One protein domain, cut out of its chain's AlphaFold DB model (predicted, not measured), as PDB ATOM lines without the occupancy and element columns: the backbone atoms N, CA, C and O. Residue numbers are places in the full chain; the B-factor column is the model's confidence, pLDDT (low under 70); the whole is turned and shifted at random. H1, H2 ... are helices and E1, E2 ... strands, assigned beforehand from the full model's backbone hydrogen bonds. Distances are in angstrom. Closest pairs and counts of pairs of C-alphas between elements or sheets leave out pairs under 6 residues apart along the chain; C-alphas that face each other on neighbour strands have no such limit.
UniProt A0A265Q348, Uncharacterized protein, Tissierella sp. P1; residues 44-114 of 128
ATOM      1  N   ILE A  44      57.852  28.813  27.286       86.75
ATOM      2  CA  ILE A  44      57.692  29.155  25.878       86.75
ATOM      3  C   ILE A  44      58.115  30.606  25.732       86.75
ATOM      4  O   ILE A  44      57.578  31.478  26.421       86.75
ATOM      5  N   VAL A  45      59.070  30.857  24.842       86.38
ATOM      6  CA  VAL A  45      59.444  32.214  24.448       86.38
ATOM      7  C   VAL A  45      59.113  32.382  22.973       86.38
ATOM      8  O   VAL A  45      59.545  31.594  22.133       86.38
ATOM      9  N   GLU A  46      58.301  33.396  22.676       84.31
ATOM     10  CA  GLU A  46      57.683  33.585  21.360       84.31
ATOM     11  C   GLU A  46      56.886  32.336  20.939       84.31
ATOM     12  O   GLU A  46      55.924  31.972  21.612       84.31
ATOM     13  N   ASP A  47      57.294  31.671  19.858       84.31
ATOM     14  CA  ASP A  47      56.666  30.453  19.333       84.31
ATOM     15  C   ASP A  47      57.544  29.203  19.551       84.31
ATOM     16  O   ASP A  47      57.336  28.168  18.910       84.31
ATOM     17  N   GLN A  48      58.559  29.294  20.419       83.88
ATOM     18  CA  GLN A  48      59.521  28.220  20.674       83.88
ATOM     19  C   GLN A  48      59.429  27.730  22.119       83.88
ATOM     20  O   GLN A  48      59.529  28.498  23.074       83.88
ATOM     21  N   GLU A  49      59.262  26.419  22.271       84.31
ATOM     22  CA  GLU A  49      59.436  25.740  23.551       84.31
ATOM     23  C   GLU A  49      60.927  25.697  23.895       84.31
ATOM     24  O   GLU A  49      61.759  25.319  23.063       84.31
ATOM     25  N   VAL A  50      61.268  26.106  25.116       86.31
ATOM     26  CA  VAL A  50      62.641  26.028  25.609       86.31
ATOM     27  C   VAL A  50      62.903  24.596  26.060       86.31
ATOM     28  O   VAL A  50      62.458  24.182  27.126       86.31
ATOM     29  N   ASP A  51      63.637  23.849  25.236       78.94
ATOM     30  CA  ASP A  51      63.987  22.437  25.453       78.94
ATOM     31  C   ASP A  51      65.096  22.284  26.515       78.94
ATOM     32  O   ASP A  51      66.237  21.915  26.232       78.94
ATOM     33  N   SER A  52      64.793  22.684  27.750       77.44
ATOM     34  CA  SER A  52      65.683  22.557  28.904       77.44
ATOM     35  C   SER A  52      64.863  22.442  30.186       77.44
ATOM     36  O   SER A  52      64.201  23.397  30.583       77.44
ATOM     37  N   GLU A  53      64.985  21.309  30.883       74.94
ATOM     38  CA  GLU A  53      64.306  21.050  32.167       74.94
ATOM     39  C   GLU A  53      64.643  22.103  33.238       74.94
ATOM     40  O   GLU A  53      63.815  22.427  34.081       74.94
ATOM     41  N   ASP A  54      65.834  22.703  33.158       79.12
ATOM     42  CA  ASP A  54      66.297  23.726  34.101       79.12
ATOM     43  C   ASP A  54      66.048  25.161  33.605       79.12
ATOM     44  O   ASP A  54      66.622  26.107  34.145       79.12
ATOM     45  N   ALA A  55      65.257  25.353  32.540       85.25
ATOM     46  CA  ALA A  55      65.018  26.682  31.968       85.25
ATOM     47  C   ALA A  55      64.305  27.625  32.946       85.25
ATOM     48  O   ALA A  55      64.513  28.842  32.880       85.25
ATOM     49  N   VAL A  56      63.479  27.055  33.830       85.25
ATOM     50  CA  VAL A  56      62.683  27.771  34.826       85.25
ATOM     51  C   VAL A  56      62.748  27.056  36.162       85.25
ATOM     52  O   VAL A  56      62.659  25.834  36.232       85.25
ATOM     53  N   LEU A  57      62.828  27.833  37.236       83.19
ATOM     54  CA  LEU A  57      62.692  27.354  38.601       83.19
ATOM     55  C   LEU A  57      61.580  28.138  39.294       83.19
ATOM     56  O   LEU A  57      61.634  29.360  39.369       83.19
ATOM     57  N   PHE A  58      60.585  27.441  39.835       82.81
ATOM     58  CA  PHE A  58      59.595  28.056  40.716       82.81
ATOM     59  C   PHE A  58      59.982  27.785  42.172       82.81
ATOM     60  O   PHE A  58      59.969  26.636  42.618       82.81
ATOM     61  N   TYR A  59      60.370  28.828  42.904       81.00
ATOM     62  CA  TYR A  59      60.856  28.721  44.280       81.00
ATOM     63  C   TYR A  59      60.373  29.913  45.114       81.00
ATOM     64  O   TYR A  59      60.473  31.051  44.675       81.00
ATOM     65  N   GLU A  60      59.844  29.648  46.316       83.69
ATOM     66  CA  GLU A  60      59.298  30.675  47.228       83.69
ATOM     67  C   GLU A  60      58.294  31.637  46.555       83.69
ATOM     68  O   GLU A  60      58.350  32.847  46.746       83.69
ATOM     69  N   ASP A  61      57.369  31.093  45.754       82.81
ATOM     70  CA  ASP A  61      56.369  31.849  44.976       82.81
ATOM     71  C   ASP A  61      56.959  32.824  43.935       82.81
ATOM     72  O   ASP A  61      56.251  33.678  43.396       82.81
ATOM     73  N   ILE A  62      58.248  32.681  43.615       80.50
ATOM     74  CA  ILE A  62      58.951  33.454  42.594       80.50
ATOM     75  C   ILE A  62      59.329  32.522  41.442       80.50
ATOM     76  O   ILE A  62      59.834  31.414  41.641       80.50
ATOM     77  N   LEU A  63      59.062  32.981  40.219       83.38
ATOM     78  CA  LEU A  63      59.499  32.318  39.000       83.38
ATOM     79  C   LEU A  63      60.854  32.876  38.593       83.38
ATOM     80  O   LEU A  63      61.016  34.079  38.419       83.38
ATOM     81  N   TYR A  64      61.803  31.977  38.413       83.06
ATOM     82  CA  TYR A  64      63.164  32.292  38.044       83.06
ATOM     83  C   TYR A  64      63.491  31.721  36.677       83.06
ATOM     84  O   TYR A  64      63.150  30.577  36.386       83.06
ATOM     85  N   LEU A  65      64.192  32.503  35.862       85.88
ATOM     86  CA  LEU A  65      64.721  32.062  34.577       85.88
ATOM     87  C   LEU A  65      66.214  31.778  34.694       85.88
ATOM     88  O   LEU A  65      66.956  32.550  35.309       85.88
ATOM     89  N   SER A  66      66.651  30.690  34.061       86.19
ATOM     90  CA  SER A  66      68.072  30.363  33.987       86.19
ATOM     91  C   SER A  66      68.832  31.412  33.167       86.19
ATOM     92  O   SER A  66      68.305  31.969  32.206       86.19
ATOM     93  N   PHE A  67      70.097  31.666  33.499       86.50
ATOM     94  CA  PHE A  67      70.923  32.596  32.722       86.50
ATOM     95  C   PHE A  67      71.070  32.189  31.254       86.50
ATOM     96  O   PHE A  67      70.857  33.064  30.427       86.50
ATOM     97  N   PRO A  68      71.322  30.910  30.888       87.56
ATOM     98  CA  PRO A  68      71.330  30.515  29.477       87.56
ATOM     99  C   PRO A  68      70.024  30.854  28.749       87.56
ATOM    100  O   PRO A  68      70.044  31.249  27.586       87.56
ATOM    101  N   THR A  69      68.882  30.738  29.437       88.81
ATOM    102  CA  THR A  69      67.583  31.147  28.890       88.81
ATOM    103  C   THR A  69      67.557  32.650  28.615       88.81
ATOM    104  O   THR A  69      67.132  33.074  27.545       88.81
ATOM    105  N   ILE A  70      67.993  33.463  29.576       88.75
ATOM    106  CA  ILE A  70      67.972  34.925  29.458       88.75
ATOM    107  C   ILE A  70      68.950  35.392  28.382       88.75
ATOM    108  O   ILE A  70      68.565  36.190  27.535       88.75
ATOM    109  N   GLU A  71      70.166  34.852  28.378       89.75
ATOM    110  CA  GLU A  71      71.204  35.152  27.392       89.75
ATOM    111  C   GLU A  71      70.710  34.890  25.966       89.75
ATOM    112  O   GLU A  71      70.860  35.731  25.085       89.75
ATOM    113  N   TYR A  72      70.051  33.752  25.742       89.88
ATOM    114  CA  TYR A  72      69.600  33.375  24.407       89.88
ATOM    115  C   TYR A  72      68.311  34.087  23.970       89.88
ATOM    116  O   TYR A  72      68.193  34.501  22.815       89.88
ATOM    117  N   PHE A  73      67.321  34.201  24.862       89.12
ATOM    118  CA  PHE A  73      65.969  34.633  24.491       89.12
ATOM    119  C   PHE A  73      65.627  36.079  24.863       89.12
ATOM    120  O   PHE A  73      64.708  36.644  24.273       89.12
ATOM    121  N   VAL A  74      66.301  36.669  25.851       87.75
ATOM    122  CA  VAL A  74      65.940  37.987  26.399       87.75
ATOM    123  C   VAL A  74      66.963  39.039  25.997       87.75
ATOM    124  O   VAL A  74      66.587  40.068  25.433       87.75
ATOM    125  N   ASP A  75      68.240  38.794  26.281       88.38
ATOM    126  CA  ASP A  75      69.312  39.756  26.047       88.38
ATOM    127  C   ASP A  75      70.653  39.045  25.826       88.38
ATOM    128  O   ASP A  75      71.176  38.420  26.741       88.38
ATOM    129  N   ASN A  76      71.228  39.173  24.625       90.06
ATOM    130  CA  ASN A  76      72.527  38.576  24.287       90.06
ATOM    131  C   ASN A  76      73.717  39.388  24.827       90.06
ATOM    132  O   ASN A  76      74.855  38.926  24.757       90.06
ATOM    133  N   ASP A  77      73.481  40.599  25.339       93.94
ATOM    134  CA  ASP A  77      74.505  41.467  25.922       93.94
ATOM    135  C   ASP A  77      74.565  41.307  27.460       93.94
ATOM    136  O   ASP A  77      74.914  42.230  28.212       93.94
ATOM    137  N   ILE A  78      74.242  40.099  27.930       93.00
ATOM    138  CA  ILE A  78      74.317  39.674  29.324       93.00
ATOM    139  C   ILE A  78      75.426  38.640  29.513       93.00
ATOM    140  O   ILE A  78      75.557  37.684  28.758       93.00
ATOM    141  N   PHE A  79      76.244  38.824  30.541       91.88
ATOM    142  CA  PHE A  79      77.414  37.996  30.808       91.88
ATOM    143  C   PHE A  79      77.496  37.666  32.290       91.88
ATOM    144  O   PHE A  79      77.068  38.447  33.143       91.88
ATOM    145  N   TYR A  80      78.111  36.533  32.604       90.56
ATOM    146  CA  TYR A  80      78.459  36.185  33.970       90.56
ATOM    147  C   TYR A  80      79.964  35.978  34.110       90.56
ATOM    148  O   TYR A  80      80.576  35.251  33.329       90.56
ATOM    149  N   ASP A  81      80.551  36.628  35.111       90.62
ATOM    150  CA  ASP A  81      81.933  36.422  35.523       90.62
ATOM    151  C   ASP A  81      81.966  35.483  36.735       90.62
ATOM    152  O   ASP A  81      81.669  35.895  37.859       90.62
ATOM    153  N   ASP A  82      82.351  34.225  36.499       88.00
ATOM    154  CA  ASP A  82      82.508  33.202  37.542       88.00
ATOM    155  C   ASP A  82      83.557  33.582  38.599       88.00
ATOM    156  O   ASP A  82      83.478  33.139  39.743       88.00
ATOM    157  N   SER A  83      84.576  34.365  38.225       91.31
ATOM    158  CA  SER A  83      85.685  34.708  39.120       91.31
ATOM    159  C   SER A  83      85.333  35.840  40.080       91.31
ATOM    160  O   SER A  83      85.782  35.835  41.229       91.31
ATOM    161  N   GLU A  84      84.514  36.786  39.619       90.00
ATOM    162  CA  GLU A  84      84.026  37.920  40.409       90.00
ATOM    163  C   GLU A  84      82.608  37.696  40.963       90.00
ATOM    164  O   GLU A  84      82.063  38.599  41.600       90.00
ATOM    165  N   GLU A  85      81.994  36.535  40.700       90.38
ATOM    166  CA  GLU A  85      80.584  36.222  40.991       90.38
ATOM    167  C   GLU A  85      79.651  37.382  40.603       90.38
ATOM    168  O   GLU A  85      78.787  37.828  41.366       90.38
ATOM    169  N   THR A  86      79.877  37.925  39.405       91.44
ATOM    170  CA  THR A  86      79.285  39.189  38.968       91.44
ATOM    171  C   THR A  86      78.538  39.007  37.660       91.44
ATOM    172  O   THR A  86      79.084  38.553  36.658       91.44
ATOM    173  N   LEU A  87      77.281  39.428  37.662       91.94
ATOM    174  CA  LEU A  87      76.482  39.568  36.461       91.94
ATOM    175  C   LEU A  87      76.786  40.906  35.787       91.94
ATOM    176  O   LEU A  87      76.763  41.954  36.433       91.94
ATOM    177  N   ILE A  88      77.008  40.883  34.482       93.81
ATOM    178  CA  ILE A  88      77.326  42.049  33.669       93.81
ATOM    179  C   ILE A  88      76.250  42.196  32.594       93.81
ATOM    180  O   ILE A  88      76.015  41.271  31.833       93.81
ATOM    181  N   ILE A  89      75.615  43.361  32.516       93.81
ATOM    182  CA  ILE A  89      74.691  43.722  31.431       93.81
ATOM    183  C   ILE A  89      75.290  44.927  30.721       93.81
ATOM    184  O   ILE A  89      75.659  45.907  31.378       93.81
ATOM    185  N   THR A  90      75.400  44.879  29.401       94.88
ATOM    186  CA  THR A  90      75.978  45.977  28.623       94.88
ATOM    187  C   THR A  90      75.024  46.469  27.548       94.88
ATOM    188  O   THR A  90      74.238  45.724  26.991       94.88
ATOM    189  N   ASP A  91      75.119  47.754  27.234       93.31
ATOM    190  CA  ASP A  91      74.540  48.329  26.027       93.31
ATOM    191  C   ASP A  91      75.522  49.357  25.431       93.31
ATOM    192  O   ASP A  91      76.707  49.392  25.774       93.31
ATOM    193  N   LYS A  92      75.056  50.199  24.503       94.94
ATOM    194  CA  LYS A  92      75.896  51.220  23.849       94.94
ATOM    195  C   LYS A  92      76.316  52.369  24.771       94.94
ATOM    196  O   LYS A  92      77.248  53.096  24.434       94.94
ATOM    197  N   GLU A  93      75.611  52.585  25.874       95.56
ATOM    198  CA  GLU A  93      75.766  53.738  26.764       95.56
ATOM    199  C   GLU A  93      76.385  53.357  28.111       95.56
ATOM    200  O   GLU A  93      77.061  54.180  28.748       95.56
ATOM    201  N   LYS A  94      76.147  52.128  28.577       94.81
ATOM    202  CA  LYS A  94      76.509  51.711  29.929       94.81
ATOM    203  C   LYS A  94      76.884  50.239  30.047       94.81
ATOM    204  O   LYS A  94      76.381  49.376  29.337       94.81
ATOM    205  N   VAL A  95      77.716  49.978  31.052       96.81
ATOM    206  CA  VAL A  95      77.992  48.651  31.602       96.81
ATOM    207  C   VAL A  95      77.470  48.618  33.030       96.81
ATOM    208  O   VAL A  95      77.954  49.356  33.894       96.81
ATOM    209  N   LEU A  96      76.472  47.776  33.265       95.25
ATOM    210  CA  LEU A  96      75.932  47.457  34.577       95.25
ATOM    211  C   LEU A  96      76.614  46.202  35.110       95.25
ATOM    212  O   LEU A  96      76.781  45.228  34.382       95.25
ATOM    213  N   ARG A  97      76.998  46.221  36.384       95.25
ATOM    214  CA  ARG A  97      77.559  45.060  37.080       95.25
ATOM    215  C   ARG A  97      76.819  44.844  38.385       95.25
ATOM    216  O   ARG A  97      76.752  45.771  39.187       95.25
ATOM    217  N   TYR A  98      76.313  43.644  38.605       93.56
ATOM    218  CA  TYR A  98      75.603  43.245  39.811       93.56
ATOM    219  C   TYR A  98      76.355  42.097  40.469       93.56
ATOM    220  O   TYR A  98      76.533  41.045  39.857       93.56
ATOM    221  N   LYS A  99      76.792  42.291  41.711       92.12
ATOM    222  CA  LYS A  99      77.364  41.198  42.497       92.12
ATOM    223  C   LYS A  99      76.242  40.284  42.971       92.12
ATOM    224  O   LYS A  99      75.225  40.771  43.474       92.12
ATOM    225  N   LEU A 100      76.414  38.978  42.793       89.88
ATOM    226  CA  LEU A 100      75.440  38.017  43.297       89.88
ATOM    227  C   LEU A 100      75.401  38.055  44.825       89.88
ATOM    228  O   LEU A 100      76.418  38.258  45.485       89.88
ATOM    229  N   ASP A 101      74.203  37.886  45.377       89.00
ATOM    230  CA  ASP A 101      73.930  37.883  46.816       89.00
ATOM    231  C   ASP A 101      74.382  39.149  47.572       89.00
ATOM    232  O   ASP A 101      74.415  39.171  48.804       89.00
ATOM    233  N   ASP A 102      74.635  40.236  46.840       92.06
ATOM    234  CA  ASP A 102      75.037  41.539  47.359       92.06
ATOM    235  C   ASP A 102      74.009  42.615  46.964       92.06
ATOM    236  O   ASP A 102      73.290  42.537  45.966       92.06
ATOM    237  N   THR A 103      73.952  43.661  47.774       94.50
ATOM    238  CA  THR A 103      73.191  44.886  47.498       94.50
ATOM    239  C   THR A 103      73.983  45.893  46.668       94.50
ATOM    240  O   THR A 103      73.475  46.970  46.368       94.50
ATOM    241  N   THR A 104      75.227  45.579  46.318       94.12
ATOM    242  CA  THR A 104      76.126  46.466  45.581       94.12
ATOM    243  C   THR A 104      76.073  46.173  44.087       94.12
ATOM    244  O   THR A 104      76.298  45.049  43.637       94.12
ATOM    245  N   ALA A 105      75.843  47.219  43.304       95.25
ATOM    246  CA  ALA A 105      75.948  47.196  41.854       95.25
ATOM    247  C   ALA A 105      76.808  48.372  41.376       95.25
ATOM    248  O   ALA A 105      77.103  49.291  42.139       95.25
ATOM    249  N   SER A 106      77.220  48.371  40.112       96.50
ATOM    250  CA  SER A 106      77.892  49.519  39.506       96.50
ATOM    251  C   SER A 106      77.385  49.806  38.103       96.50
ATOM    252  O   SER A 106      76.963  48.903  37.387       96.50
ATOM    253  N   ILE A 107      77.414  51.083  37.725       96.75
ATOM    254  CA  ILE A 107      77.155  51.556  36.366       96.75
ATOM    255  C   ILE A 107      78.373  52.346  35.905       96.75
ATOM    256  O   ILE A 107      78.752  53.322  36.555       96.75
ATOM    257  N   ASN A 108      79.022  51.922  34.821       95.69
ATOM    258  CA  ASN A 108      80.253  52.552  34.323       95.69
ATOM    259  C   ASN A 108      81.283  52.784  35.450       95.69
ATOM    260  O   ASN A 108      81.798  53.890  35.625       95.69
ATOM    261  N   ASN A 109      81.510  51.746  36.264       93.50
ATOM    262  CA  ASN A 109      82.412  51.730  37.426       93.50
ATOM    263  C   ASN A 109      81.999  52.623  38.610       93.50
ATOM    264  O   ASN A 109      82.747  52.735  39.581       93.50
ATOM    265  N   LYS A 110      80.816  53.241  38.576       96.69
ATOM    266  CA  LYS A 110      80.262  53.976  39.715       96.69
ATOM    267  C   LYS A 110      79.318  53.080  40.507       96.69
ATOM    268  O   LYS A 110      78.282  52.675  39.987       96.69
ATOM    269  N   GLU A 111      79.670  52.802  41.758       97.06
ATOM    270  CA  GLU A 111      78.877  51.949  42.643       97.06
ATOM    271  C   GLU A 111      77.577  52.617  43.114       97.06
ATOM    272  O   GLU A 111      77.506  53.837  43.311       97.06
ATOM    273  N   PHE A 112      76.546  51.798  43.299       95.88
ATOM    274  CA  PHE A 112      75.259  52.161  43.876       95.88
ATOM    275  C   PHE A 112      74.628  50.951  44.577       95.88
ATOM    276  O   PHE A 112      75.014  49.808  44.341       95.88
ATOM    277  N   PHE A 113      73.645  51.215  45.437       95.31
ATOM    278  CA  PHE A 113      72.919  50.169  46.152       95.31
ATOM    279  C   PHE A 113      71.622  49.793  45.438       95.31
ATOM    280  O   PHE A 113      70.912  50.658  44.920       95.31
ATOM    281  N   ILE A 114      71.305  48.503  45.460       92.50
ATOM    282  CA  ILE A 114      70.089  47.911  44.912       92.50
ATOM    283  C   ILE A 114      69.253  47.289  46.027       92.50
ATOM    284  O   ILE A 114      69.776  46.729  46.988       92.50
TER     285      ILE A 114
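This is residues 44 to 114 of the 128 residues of an uncharacterized protein of Tissierella sp. P1 (UniProt A0A265Q348). A five-stranded antiparallel sheet, E3 to E7, makes one part of this loose model, and the small hairpin of E1 and E2 makes another, away from the sheet; the short helix H1 lies between them and only grazes the sheet, near its edge strand E3. The tip of the small hairpin, residues 58 to 63, sticks out free, and residues 44 to 55, before E1, form a long stretch with no named element. The printed part has 71 residues, with one named helix and seven named strands in the order E1 E2 H1 E3 E4 E5 E6 E7, and its class is mostly strand. The larger sheet runs E3, E4, E5, E6, E7 and is a meander, each strand the antiparallel neighbour of the one before. The radius of gyration of the C-alphas is 14.0 A, and they span 38 by 31 by 21 A.

The larger sheet holds E3, residues 78 to 81, E4, 86 to 90, E5, 95 to 99, E6, 104 to 107, and E7, 110 to 113. E3 and E4 form a hairpin, antiparallel at 150 degrees, with N 79 and O 88 within hydrogen-bond range at 2.8 A. In the hairpin of E4 and E5, at 162 degrees, N 89 and O 96 are 2.9 A apart. In that of E5 and E6, at 173 degrees, N 106 and O 97 are 2.8 A apart. In that of E6 and E7, at 141 degrees, N 105 and O 112 are 2.9 A apart. The sheet is only just strongly twisted, with C-alphas up to 4.2 A off its best plane; from edge to edge its strands' lines turn by 92 degrees. H1, residues 67 to 73, only grazes the sheet with residues 67 to 72; the closest C-alphas of H1 and E3 are those of Glu 71 and Ile 78, 5.8 A apart. Every O i to N i+4 pair in H1 is within hydrogen-bond range. E1, residues 56 to 59, and E2, 62 to 65, form a hairpin at 156 degrees, with N 57 and O 64 2.9 A apart. E1 and H1 are only just apart, at 8.4 A, and E1 and E2 are apart from E3 to E7. Residues 44 to 45 pair with 48 to 49, antiparallel.

E5 is 13.2 A from first to last C-alpha, E4 12.8 A, E6 10.6 A, E7 10.5 A, E3 10.3 A, E2 10.0 A, H1 9.8 A and E1 9.7 A. E1 begins at C-alpha 56 (62.683, 27.771, 34.826), H1 at C-alpha 67 (70.923, 32.596, 32.722), and E7 ends at C-alpha 113 (72.919, 50.169, 46.152).

The two C-alphas farthest apart, those of Asp 47 and Lys 110, are 39.1 A apart. The printed part has no cut, and the seven links between its named elements are tight. Its mean pLDDT is 89.4, and no printed residue is under 70.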